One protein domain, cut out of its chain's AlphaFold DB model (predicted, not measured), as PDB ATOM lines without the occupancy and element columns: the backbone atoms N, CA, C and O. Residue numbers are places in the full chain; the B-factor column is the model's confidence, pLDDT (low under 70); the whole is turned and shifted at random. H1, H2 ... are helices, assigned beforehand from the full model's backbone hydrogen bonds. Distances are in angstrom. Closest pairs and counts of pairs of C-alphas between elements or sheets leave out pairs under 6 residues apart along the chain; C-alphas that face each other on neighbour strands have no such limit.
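This is residues 24 to 96 of the 196 residues of an uncharacterized protein of Paramecium tetraurelia (UniProt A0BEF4). A short helical hairpin of H1 and H2 packs across one side of a middle helix, H3, and a fourth helix, H4, crosses H3 on the side away from H1. H3 is the core of this small, crossed arrangement of helices: it touches the other three, while H4 touches H3 alone and comes near H2 where the C-alphas of Ser 50 and Leu 93 are closest. The printed part has 73 residues with four named helices, H1, H2, H3 and H4 in that order along the chain, and no named strand; its class is all helix. The whole is compact, with a radius of gyration of the C-alphas of 10.9 A, and its rounded outline spans 30 by 25 by 24 A.

The printed part begins with H1, residues 24 to 33, 14.1 A from first to last C-alpha; C-alpha 24 is at (3.973, -50.728, -2.883). H2, residues 38 to 50, is 18.8 A long. H3, residues 57 to 70, is 20.0 A long and begins with C-alpha 57 at (-2.965, -48.266, -9.986). H4, residues 80 to 94, is the longest helix by residues, with 15, and is 20.8 A long; C-alpha 94 is at (-11.917, -45.079, 10.168).

H3 is the hub, the helix that touches most others. H1 touches H3, the closest C-alphas being those of Ile 27 and Ala 60, 5.2 A apart; their lines are only just about perpendicular, at 70.3 degrees. H2 touches residues 63 to 68 alone of H3, with the C-alphas of Gln 43 and Ala 67 closest at 5.6 A; these lines are also only just about perpendicular, at 72 degrees. H1 and H2 form a helical hairpin, at a shallow tilt of 26 degrees and running opposite ways. H2 touches H1 with residues 40 to 45 alone, and the closest C-alphas, of Ser 28 and Glu 41, are 6.9 A apart. H4 touches H3 at a steep tilt of 62 degrees, the same way, with the C-alphas of Ala 62 and Ser 86 closest at 4.8 A. H2 and H4 are close but not clearly touching: their closest C-alphas, of Ser 50 and Leu 93, are 7.2 A apart. H1 and H4 are apart. The helix packing is mostly crossed, with one shallow tilt among the four touching pairs. In H1, H2, H3 and H4 every O i to N i+4 pair is within hydrogen-bond range.

The two C-alphas farthest apart, those of Lys 33 and Asn 95, are 30.9 A from each other. The printed part has no cut. The link from H1 to H2 is tight, with 4 residues; those from H2 to H3 and from H3 to H4 are short, with 6 and 9 residues. The mean pLDDT of the printed part is 84.3, and the model's confidence is low, under 70, at residues 75 to 78, in the link from H3 to H4.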
ATOM      1  N   TYR A  24       2.896 -51.558  -3.430       86.75
ATOM      2  CA  TYR A  24       3.973 -50.728  -2.883       86.75
ATOM      3  C   TYR A  24       4.870 -50.133  -3.973       86.75
ATOM      4  O   TYR A  24       5.157 -48.937  -3.939       86.75
ATOM      5  N   GLU A  25       5.290 -50.943  -4.946       86.19
ATOM      6  CA  GLU A  25       6.079 -50.470  -6.091       86.19
ATOM      7  C   GLU A  25       5.280 -49.468  -6.928       86.19
ATOM      8  O   GLU A  25       5.813 -48.429  -7.309       86.19
ATOM      9  N   GLU A  26       3.987 -49.725  -7.145       87.69
ATOM     10  CA  GLU A  26       3.112 -48.804  -7.872       87.69
ATOM     11  C   GLU A  26       2.943 -47.473  -7.124       87.69
ATOM     12  O   GLU A  26       3.021 -46.413  -7.740       87.69
ATOM     13  N   ILE A  27       2.775 -47.488  -5.795       89.00
ATOM     14  CA  ILE A  27       2.739 -46.255  -4.991       89.00
ATOM     15  C   ILE A  27       4.060 -45.494  -5.102       89.00
ATOM     16  O   ILE A  27       4.039 -44.292  -5.356       89.00
ATOM     17  N   SER A  28       5.193 -46.182  -4.956       88.69
ATOM     18  CA  SER A  28       6.524 -45.565  -5.030       88.69
ATOM     19  C   SER A  28       6.752 -44.911  -6.397       88.69
ATOM     20  O   SER A  28       7.201 -43.771  -6.489       88.69
ATOM     21  N   HIS A  29       6.352 -45.602  -7.467       88.19
ATOM     22  CA  HIS A  29       6.403 -45.087  -8.829       88.19
ATOM     23  C   HIS A  29       5.512 -43.845  -9.021       88.19
ATOM     24  O   HIS A  29       5.952 -42.859  -9.610       88.19
ATOM     25  N   GLN A  30       4.277 -43.850  -8.504       86.88
ATOM     26  CA  GLN A  30       3.368 -42.700  -8.611       86.88
ATOM     27  C   GLN A  30       3.846 -41.498  -7.781       86.88
ATOM     28  O   GLN A  30       3.751 -40.371  -8.258       86.88
ATOM     29  N   ILE A  31       4.400 -41.723  -6.585       87.31
ATOM     30  CA  ILE A  31       5.003 -40.675  -5.743       87.31
ATOM     31  C   ILE A  31       6.171 -40.015  -6.474       87.31
ATOM     32  O   ILE A  31       6.203 -38.789  -6.566       87.31
ATOM     33  N   GLY A  32       7.072 -40.811  -7.066       86.19
ATOM     34  CA  GLY A  32       8.181 -40.290  -7.867       86.19
ATOM     35  C   GLY A  32       7.711 -39.520  -9.102       86.19
ATOM     36  O   GLY A  32       8.247 -38.463  -9.416       86.19
ATOM     37  N   LYS A  33       6.655 -39.991  -9.776       86.69
ATOM     38  CA  LYS A  33       6.065 -39.295 -10.931       86.69
ATOM     39  C   LYS A  33       5.433 -37.947 -10.562       86.69
ATOM     40  O   LYS A  33       5.390 -37.050 -11.400       86.69
ATOM     41  N   MET A  34       4.900 -37.827  -9.350       83.62
ATOM     42  CA  MET A  34       4.231 -36.623  -8.847       83.62
ATOM     43  C   MET A  34       5.171 -35.692  -8.060       83.62
ATOM     44  O   MET A  34       4.699 -34.681  -7.553       83.62
ATOM     45  N   ASP A  35       6.461 -36.036  -7.953       83.94
ATOM     46  CA  ASP A  35       7.472 -35.315  -7.163       83.94
ATOM     47  C   ASP A  35       7.037 -35.077  -5.701       83.94
ATOM     48  O   ASP A  35       7.120 -33.986  -5.139       83.94
ATOM     49  N   LEU A  36       6.482 -36.128  -5.087       83.62
ATOM     50  CA  LEU A  36       5.938 -36.094  -3.730       83.62
ATOM     51  C   LEU A  36       6.987 -36.490  -2.678       83.62
ATOM     52  O   LEU A  36       7.841 -37.345  -2.903       83.62
ATOM     53  N   ASN A  37       6.887 -35.899  -1.481       85.31
ATOM     54  CA  ASN A  37       7.825 -36.139  -0.381       85.31
ATOM     55  C   ASN A  37       7.722 -37.577   0.184       85.31
ATOM     56  O   ASN A  37       6.638 -38.156   0.281       85.31
ATOM     57  N   MET A  38       8.842 -38.105   0.683       87.25
ATOM     58  CA  MET A  38       8.973 -39.398   1.369       87.25
ATOM     59  C   MET A  38       8.039 -39.547   2.590       87.25
ATOM     60  O   MET A  38       7.700 -40.659   2.994       87.25
ATOM     61  N   GLU A  39       7.586 -38.448   3.197       87.56
ATOM     62  CA  GLU A  39       6.567 -38.492   4.258       87.56
ATOM     63  C   GLU A  39       5.232 -39.074   3.775       87.56
ATOM     64  O   GLU A  39       4.598 -39.847   4.498       87.56
ATOM     65  N   ILE A  40       4.835 -38.780   2.532       87.81
ATOM     66  CA  ILE A  40       3.623 -39.335   1.918       87.81
ATOM     67  C   ILE A  40       3.793 -40.838   1.710       87.81
ATOM     68  O   ILE A  40       2.875 -41.605   2.000       87.81
ATOM     69  N   GLU A  41       4.975 -41.281   1.280       87.69
ATOM     70  CA  GLU A  41       5.288 -42.700   1.109       87.69
ATOM     71  C   GLU A  41       5.175 -43.460   2.435       87.69
ATOM     72  O   GLU A  41       4.469 -44.467   2.524       87.69
ATOM     73  N   LYS A  42       5.773 -42.925   3.508       89.06
ATOM     74  CA  LYS A  42       5.645 -43.489   4.862       89.06
ATOM     75  C   LYS A  42       4.183 -43.592   5.291       89.06
ATOM     76  O   LYS A  42       3.781 -44.614   5.850       89.06
ATOM     77  N   GLN A  43       3.377 -42.569   5.010       88.81
ATOM     78  CA  GLN A  43       1.957 -42.578   5.346       88.81
ATOM     79  C   GLN A  43       1.168 -43.605   4.518       88.81
ATOM     80  O   GLN A  43       0.311 -44.308   5.057       88.81
ATOM     81  N   CYS A  44       1.499 -43.773   3.237       88.50
ATOM     82  CA  CYS A  44       0.927 -44.816   2.386       88.50
ATOM     83  C   CYS A  44       1.232 -46.218   2.929       88.50
ATOM     84  O   CYS A  44       0.331 -47.053   3.026       88.50
ATOM     85  N   VAL A  45       2.472 -46.465   3.362       87.62
ATOM     86  CA  VAL A  45       2.868 -47.734   3.993       87.62
ATOM     87  C   VAL A  45       2.070 -47.985   5.277       87.62
ATOM     88  O   VAL A  45       1.578 -49.095   5.494       87.62
ATOM     89  N   GLN A  46       1.862 -46.961   6.113       85.38
ATOM     90  CA  GLN A  46       1.027 -47.088   7.314       85.38
ATOM     91  C   GLN A  46      -0.428 -47.450   6.975       85.38
ATOM     92  O   GLN A  46      -1.010 -48.335   7.613       85.38
ATOM     93  N   ILE A  47      -1.005 -46.822   5.947       85.31
ATOM     94  CA  ILE A  47      -2.351 -47.141   5.457       85.31
ATOM     95  C   ILE A  47      -2.419 -48.602   4.991       85.31
ATOM     96  O   ILE A  47      -3.301 -49.343   5.435       85.31
ATOM     97  N   LEU A  48      -1.459 -49.049   4.175       86.00
ATOM     98  CA  LEU A  48      -1.396 -50.422   3.663       86.00
ATOM     99  C   LEU A  48      -1.179 -51.474   4.757       86.00
ATOM    100  O   LEU A  48      -1.693 -52.586   4.655       86.00
ATOM    101  N   SER A  49      -0.477 -51.127   5.836       81.69
ATOM    102  CA  SER A  49      -0.331 -52.019   6.992       81.69
ATOM    103  C   SER A  49      -1.634 -52.188   7.788       81.69
ATOM    104  O   SER A  49      -1.823 -53.189   8.480       81.69
ATOM    105  N   SER A  50      -2.549 -51.219   7.682       75.81
ATOM    106  CA  SER A  50      -3.785 -51.172   8.469       75.81
ATOM    107  C   SER A  50      -4.964 -51.853   7.774       75.81
ATOM    108  O   SER A  50      -5.880 -52.342   8.442       75.81
ATOM    109  N   ILE A  51      -4.977 -51.870   6.439       80.25
ATOM    110  CA  ILE A  51      -6.084 -52.387   5.636       80.25
ATOM    111  C   ILE A  51      -5.584 -53.108   4.385       80.25
ATOM    112  O   ILE A  51      -4.627 -52.698   3.743       80.25
ATOM    113  N   GLN A  52      -6.290 -54.169   3.999       80.62
ATOM    114  CA  GLN A  52      -6.073 -54.808   2.705       80.62
ATOM    115  C   GLN A  52      -6.746 -53.991   1.605       80.62
ATOM    116  O   GLN A  52      -7.938 -53.682   1.709       80.62
ATOM    117  N   ILE A  53      -5.973 -53.679   0.569       84.00
ATOM    118  CA  ILE A  53      -6.389 -52.896  -0.591       84.00
ATOM    119  C   ILE A  53      -6.094 -53.721  -1.853       84.00
ATOM    120  O   ILE A  53      -5.041 -54.361  -1.916       84.00
ATOM    121  N   PRO A  54      -7.003 -53.755  -2.845       84.88
ATOM    122  CA  PRO A  54      -6.748 -54.421  -4.117       84.88
ATOM    123  C   PRO A  54      -5.512 -53.857  -4.821       84.88
ATOM    124  O   PRO A  54      -5.293 -52.645  -4.834       84.88
ATOM    125  N   ASN A  55      -4.725 -54.733  -5.446       83.50
ATOM    126  CA  ASN A  55      -3.548 -54.316  -6.196       83.50
ATOM    127  C   ASN A  55      -3.962 -53.715  -7.550       83.50
ATOM    128  O   ASN A  55      -4.258 -54.442  -8.497       83.50
ATOM    129  N   SER A  56      -4.062 -52.388  -7.619       85.94
ATOM    130  CA  SER A  56      -4.368 -51.655  -8.848       85.94
ATOM    131  C   SER A  56      -3.885 -50.208  -8.751       85.94
ATOM    132  O   SER A  56      -3.934 -49.595  -7.683       85.94
ATOM    133  N   SER A  57      -3.474 -49.642  -9.888       85.81
ATOM    134  CA  SER A  57      -2.965 -48.266  -9.986       85.81
ATOM    135  C   SER A  57      -3.976 -47.215  -9.497       85.81
ATOM    136  O   SER A  57      -3.607 -46.252  -8.830       85.81
ATOM    137  N   GLN A  58      -5.281 -47.434  -9.703       87.38
ATOM    138  CA  GLN A  58      -6.322 -46.529  -9.184       87.38
ATOM    139  C   GLN A  58      -6.394 -46.541  -7.653       87.38
ATOM    140  O   GLN A  58      -6.629 -45.504  -7.032       87.38
ATOM    141  N   TYR A  59      -6.177 -47.706  -7.039       88.06
ATOM    142  CA  TYR A  59      -6.111 -47.826  -5.587       88.06
ATOM    143  C   TYR A  59      -4.814 -47.228  -5.036       88.06
ATOM    144  O   TYR A  59      -4.864 -46.583  -3.995       88.06
ATOM    145  N   ALA A  60      -3.688 -47.356  -5.746       87.44
ATOM    146  CA  ALA A  60      -2.443 -46.673  -5.390       87.44
ATOM    147  C   ALA A  60      -2.636 -45.147  -5.350       87.44
ATOM    148  O   ALA A  60      -2.324 -44.508  -4.348       87.44
ATOM    149  N   GLN A  61      -3.250 -44.573  -6.390       88.12
ATOM    150  CA  GLN A  61      -3.570 -43.142  -6.444       88.12
ATOM    151  C   GLN A  61      -4.550 -42.717  -5.342       88.12
ATOM    152  O   GLN A  61      -4.373 -41.661  -4.739       88.12
ATOM    153  N   ALA A  62      -5.554 -43.544  -5.033       88.69
ATOM    154  CA  ALA A  62      -6.473 -43.274  -3.929       88.69
ATOM    155  C   ALA A  62      -5.761 -43.286  -2.563       88.69
ATOM    156  O   ALA A  62      -6.029 -42.428  -1.726       88.69
ATOM    157  N   VAL A  63      -4.822 -44.209  -2.334       89.75
ATOM    158  CA  VAL A  63      -4.024 -44.252  -1.094       89.75
ATOM    159  C   VAL A  63      -3.146 -43.008  -0.958       89.75
ATOM    160  O   VAL A  63      -3.132 -42.405   0.114       89.75
ATOM    161  N   ILE A  64      -2.484 -42.584  -2.039       89.69
ATOM    162  CA  ILE A  64      -1.681 -41.351  -2.068       89.69
ATOM    163  C   ILE A  64      -2.561 -40.136  -1.760       89.69
ATOM    164  O   ILE A  64      -2.220 -39.330  -0.897       89.69
ATOM    165  N   HIS A  65      -3.734 -40.039  -2.389       89.00
ATOM    166  CA  HIS A  65      -4.682 -38.952  -2.150       89.00
ATOM    167  C   HIS A  65      -5.115 -38.866  -0.671       89.00
ATOM    168  O   HIS A  65      -5.163 -37.780  -0.093       89.00
ATOM    169  N   ILE A  66      -5.371 -40.004  -0.018       88.44
ATOM    170  CA  ILE A  66      -5.689 -40.048   1.420       88.44
ATOM    171  C   ILE A  66      -4.486 -39.640   2.270       88.44
ATOM    172  O   ILE A  66      -4.652 -38.893   3.233       88.44
ATOM    173  N   ALA A  67      -3.288 -40.126   1.940       89.00
ATOM    174  CA  ALA A  67      -2.064 -39.785   2.657       89.00
ATOM    175  C   ALA A  67      -1.801 -38.271   2.624       89.00
ATOM    176  O   ALA A  67      -1.557 -37.674   3.671       89.00
ATOM    177  N   MET A  68      -1.954 -37.636   1.459       88.12
ATOM    178  CA  MET A  68      -1.841 -36.181   1.312       88.12
ATOM    179  C   MET A  68      -2.872 -35.436   2.165       88.12
ATOM    180  O   MET A  68      -2.518 -34.524   2.910       88.12
ATOM    181  N   LYS A  69      -4.135 -35.878   2.137       87.25
ATOM    182  CA  LYS A  69      -5.206 -35.283   2.945       87.25
ATOM    183  C   LYS A  69      -4.957 -35.421   4.451       87.25
ATOM    184  O   LYS A  69      -5.254 -34.499   5.200       87.25
ATOM    185  N   GLN A  70      -4.401 -36.545   4.910       86.00
ATOM    186  CA  GLN A  70      -4.041 -36.746   6.323       86.00
ATOM    187  C   GLN A  70      -2.868 -35.865   6.774       86.00
ATOM    188  O   GLN A  70      -2.795 -35.518   7.951       86.00
ATOM    189  N   LEU A  71      -1.983 -35.491   5.848       86.38
ATOM    190  CA  LEU A  71      -0.861 -34.578   6.080       86.38
ATOM    191  C   LEU A  71      -1.235 -33.098   5.876       86.38
ATOM    192  O   LEU A  71      -0.367 -32.238   5.975       86.38
ATOM    193  N   ASN A  72      -2.516 -32.788   5.628       82.44
ATOM    194  CA  ASN A  72      -3.011 -31.443   5.302       82.44
ATOM    195  C   ASN A  72      -2.317 -30.805   4.080       82.44
ATOM    196  O   ASN A  72      -2.156 -29.588   4.025       82.44
ATOM    197  N   LEU A  73      -1.905 -31.621   3.107       81.69
ATOM    198  CA  LEU A  73      -1.333 -31.159   1.843       81.69
ATOM    199  C   LEU A  73      -2.436 -30.985   0.794       81.69
ATOM    200  O   LEU A  73      -3.433 -31.714   0.815       81.69
ATOM    201  N   GLU A  74      -2.252 -30.047  -0.139       73.00
ATOM    202  CA  GLU A  74      -3.185 -29.869  -1.253       73.00
ATOM    203  C   GLU A  74      -3.234 -31.150  -2.099       73.00
ATOM    204  O   GLU A  74      -2.205 -31.578  -2.629       73.00
ATOM    205  N   PRO A  75      -4.401 -31.806  -2.219       66.62
ATOM    206  CA  PRO A  75      -4.501 -33.027  -2.996       66.62
ATOM    207  C   PRO A  75      -4.267 -32.711  -4.474       66.62
ATOM    208  O   PRO A  75      -4.934 -31.847  -5.046       66.62
ATOM    209  N   VAL A  76      -3.362 -33.458  -5.116       67.19
ATOM    210  CA  VAL A  76      -3.235 -33.450  -6.583       67.19
ATOM    211  C   VAL A  76      -4.616 -33.736  -7.176       67.19
ATOM    212  O   VAL A  76      -5.312 -34.622  -6.674       67.19
ATOM    213  N   MET A  77      -5.028 -32.990  -8.213       60.56
ATOM    214  CA  MET A  77      -6.371 -33.093  -8.799       60.56
ATOM    215  C   MET A  77      -6.763 -34.553  -9.066       60.56
ATOM    216  O   MET A  77      -6.331 -35.179 -10.034       60.56
ATOM    217  N   ALA A  78      -7.602 -35.098  -8.188       68.44
ATOM    218  CA  ALA A  78      -8.069 -36.468  -8.271       68.44
ATOM    219  C   ALA A  78      -9.364 -36.517  -9.086       68.44
ATOM    220  O   ALA A  78     -10.323 -35.801  -8.796       68.44
ATOM    221  N   ASN A  79      -9.406 -37.398 -10.087       78.88
ATOM    222  CA  ASN A  79     -10.626 -37.703 -10.834       78.88
ATOM    223  C   ASN A  79     -11.739 -38.166  -9.863       78.88
ATOM    224  O   ASN A  79     -11.448 -38.779  -8.832       78.88
ATOM    225  N   SER A  80     -13.011 -37.942 -10.199       82.50
ATOM    226  CA  SER A  80     -14.175 -38.309  -9.374       82.50
ATOM    227  C   SER A  80     -14.158 -39.779  -8.928       82.50
ATOM    228  O   SER A  80     -14.512 -40.095  -7.793       82.50
ATOM    229  N   LYS A  81     -13.650 -40.683  -9.777       86.00
ATOM    230  CA  LYS A  81     -13.434 -42.100  -9.432       86.00
ATOM    231  C   LYS A  81     -12.413 -42.296  -8.305       86.00
ATOM    232  O   LYS A  81     -12.646 -43.100  -7.410       86.00
ATOM    233  N   ILE A  82     -11.300 -41.562  -8.328       85.38
ATOM    234  CA  ILE A  82     -10.252 -41.639  -7.299       85.38
ATOM    235  C   ILE A  82     -10.766 -41.046  -5.988       85.38
ATOM    236  O   ILE A  82     -10.520 -41.616  -4.928       85.38
ATOM    237  N   GLN A  83     -11.539 -39.957  -6.046       84.50
ATOM    238  CA  GLN A  83     -12.185 -39.377  -4.863       84.50
ATOM    239  C   GLN A  83     -13.167 -40.362  -4.215       84.50
ATOM    240  O   GLN A  83     -13.160 -40.533  -2.995       84.50
ATOM    241  N   PHE A  84     -13.962 -41.065  -5.026       86.69
ATOM    242  CA  PHE A  84     -14.863 -42.111  -4.546       86.69
ATOM    243  C   PHE A  84     -14.110 -43.292  -3.917       86.69
ATOM    244  O   PHE A  84     -14.445 -43.730  -2.820       86.69
ATOM    245  N   LEU A  85     -13.052 -43.792  -4.561       87.25
ATOM    246  CA  LEU A  85     -12.221 -44.846  -3.968       87.25
ATOM    247  C   LEU A  85     -11.556 -44.370  -2.671       87.25
ATOM    248  O   LEU A  85     -11.510 -45.113  -1.692       87.25
ATOM    249  N   SER A  86     -11.107 -43.116  -2.632       85.56
ATOM    250  CA  SER A  86     -10.495 -42.523  -1.445       85.56
ATOM    251  C   SER A  86     -11.466 -42.490  -0.267       85.56
ATOM    252  O   SER A  86     -11.098 -42.878   0.839       85.56
ATOM    253  N   SER A  87     -12.725 -42.100  -0.493       85.62
ATOM    254  CA  SER A  87     -13.739 -42.054   0.567       85.62
ATOM    255  C   SER A  87     -14.105 -43.446   1.094       85.62
ATOM    256  O   SER A  87     -14.298 -43.622   2.302       85.62
ATOM    257  N   LEU A  88     -14.128 -44.464   0.227       85.94
ATOM    258  CA  LEU A  88     -14.321 -45.858   0.639       85.94
ATOM    259  C   LEU A  88     -13.174 -46.353   1.524       85.94
ATOM    260  O   LEU A  88     -13.410 -46.920   2.594       85.94
ATOM    261  N   ILE A  89     -11.932 -46.107   1.106       85.25
ATOM    262  CA  ILE A  89     -10.734 -46.503   1.853       85.25
ATOM    263  C   ILE A  89     -10.655 -45.738   3.183       85.25
ATOM    264  O   ILE A  89     -10.382 -46.349   4.216       85.25
ATOM    265  N   GLU A  90     -10.971 -44.439   3.208       84.50
ATOM    266  CA  GLU A  90     -11.086 -43.650   4.445       84.50
ATOM    267  C   GLU A  90     -12.131 -44.230   5.392       84.50
ATOM    268  O   GLU A  90     -11.887 -44.361   6.591       84.50
ATOM    269  N   THR A  91     -13.292 -44.613   4.866       82.12
ATOM    270  CA  THR A  91     -14.350 -45.242   5.660       82.12
ATOM    271  C   THR A  91     -13.858 -46.562   6.246       82.12
ATOM    272  O   THR A  91     -14.074 -46.839   7.428       82.12
ATOM    273  N   GLN A  92     -13.140 -47.369   5.466       82.25
ATOM    274  CA  GLN A  92     -12.557 -48.622   5.939       82.25
ATOM    275  C   GLN A  92     -11.476 -48.393   7.008       82.25
ATOM    276  O   GLN A  92     -11.480 -49.078   8.032       82.25
ATOM    277  N   LEU A  93     -10.594 -47.407   6.817       82.44
ATOM    278  CA  LEU A  93      -9.578 -46.999   7.793       82.44
ATOM    279  C   LEU A  93     -10.221 -46.520   9.092       82.44
ATOM    280  O   LEU A  93      -9.844 -46.972  10.172       82.44
ATOM    281  N   ASN A  94     -11.219 -45.644   9.011       79.19
ATOM    282  CA  ASN A  94     -11.917 -45.079  10.168       79.19
ATOM    283  C   ASN A  94     -12.632 -46.130  11.020       79.19
ATOM    284  O   ASN A  94     -12.823 -45.908  12.220       79.19
ATOM    285  N   ASN A  95     -12.996 -47.248  10.393       78.94
ATOM    286  CA  ASN A  95     -13.656 -48.396  11.001       78.94
ATOM    287  C   ASN A  95     -12.701 -49.546  11.338       78.94
ATOM    288  O   ASN A  95     -13.136 -50.590  11.836       78.94
ATOM    289  N   SER A  96     -11.403 -49.379  11.077       85.06
ATOM    290  CA  SER A  96     -10.390 -50.330  11.514       85.06
ATOM    291  C   SER A  96     -10.343 -50.387  13.043       85.06
ATOM    292  O   SER A  96     -10.561 -49.393  13.742       85.06
TER     293      SER A  96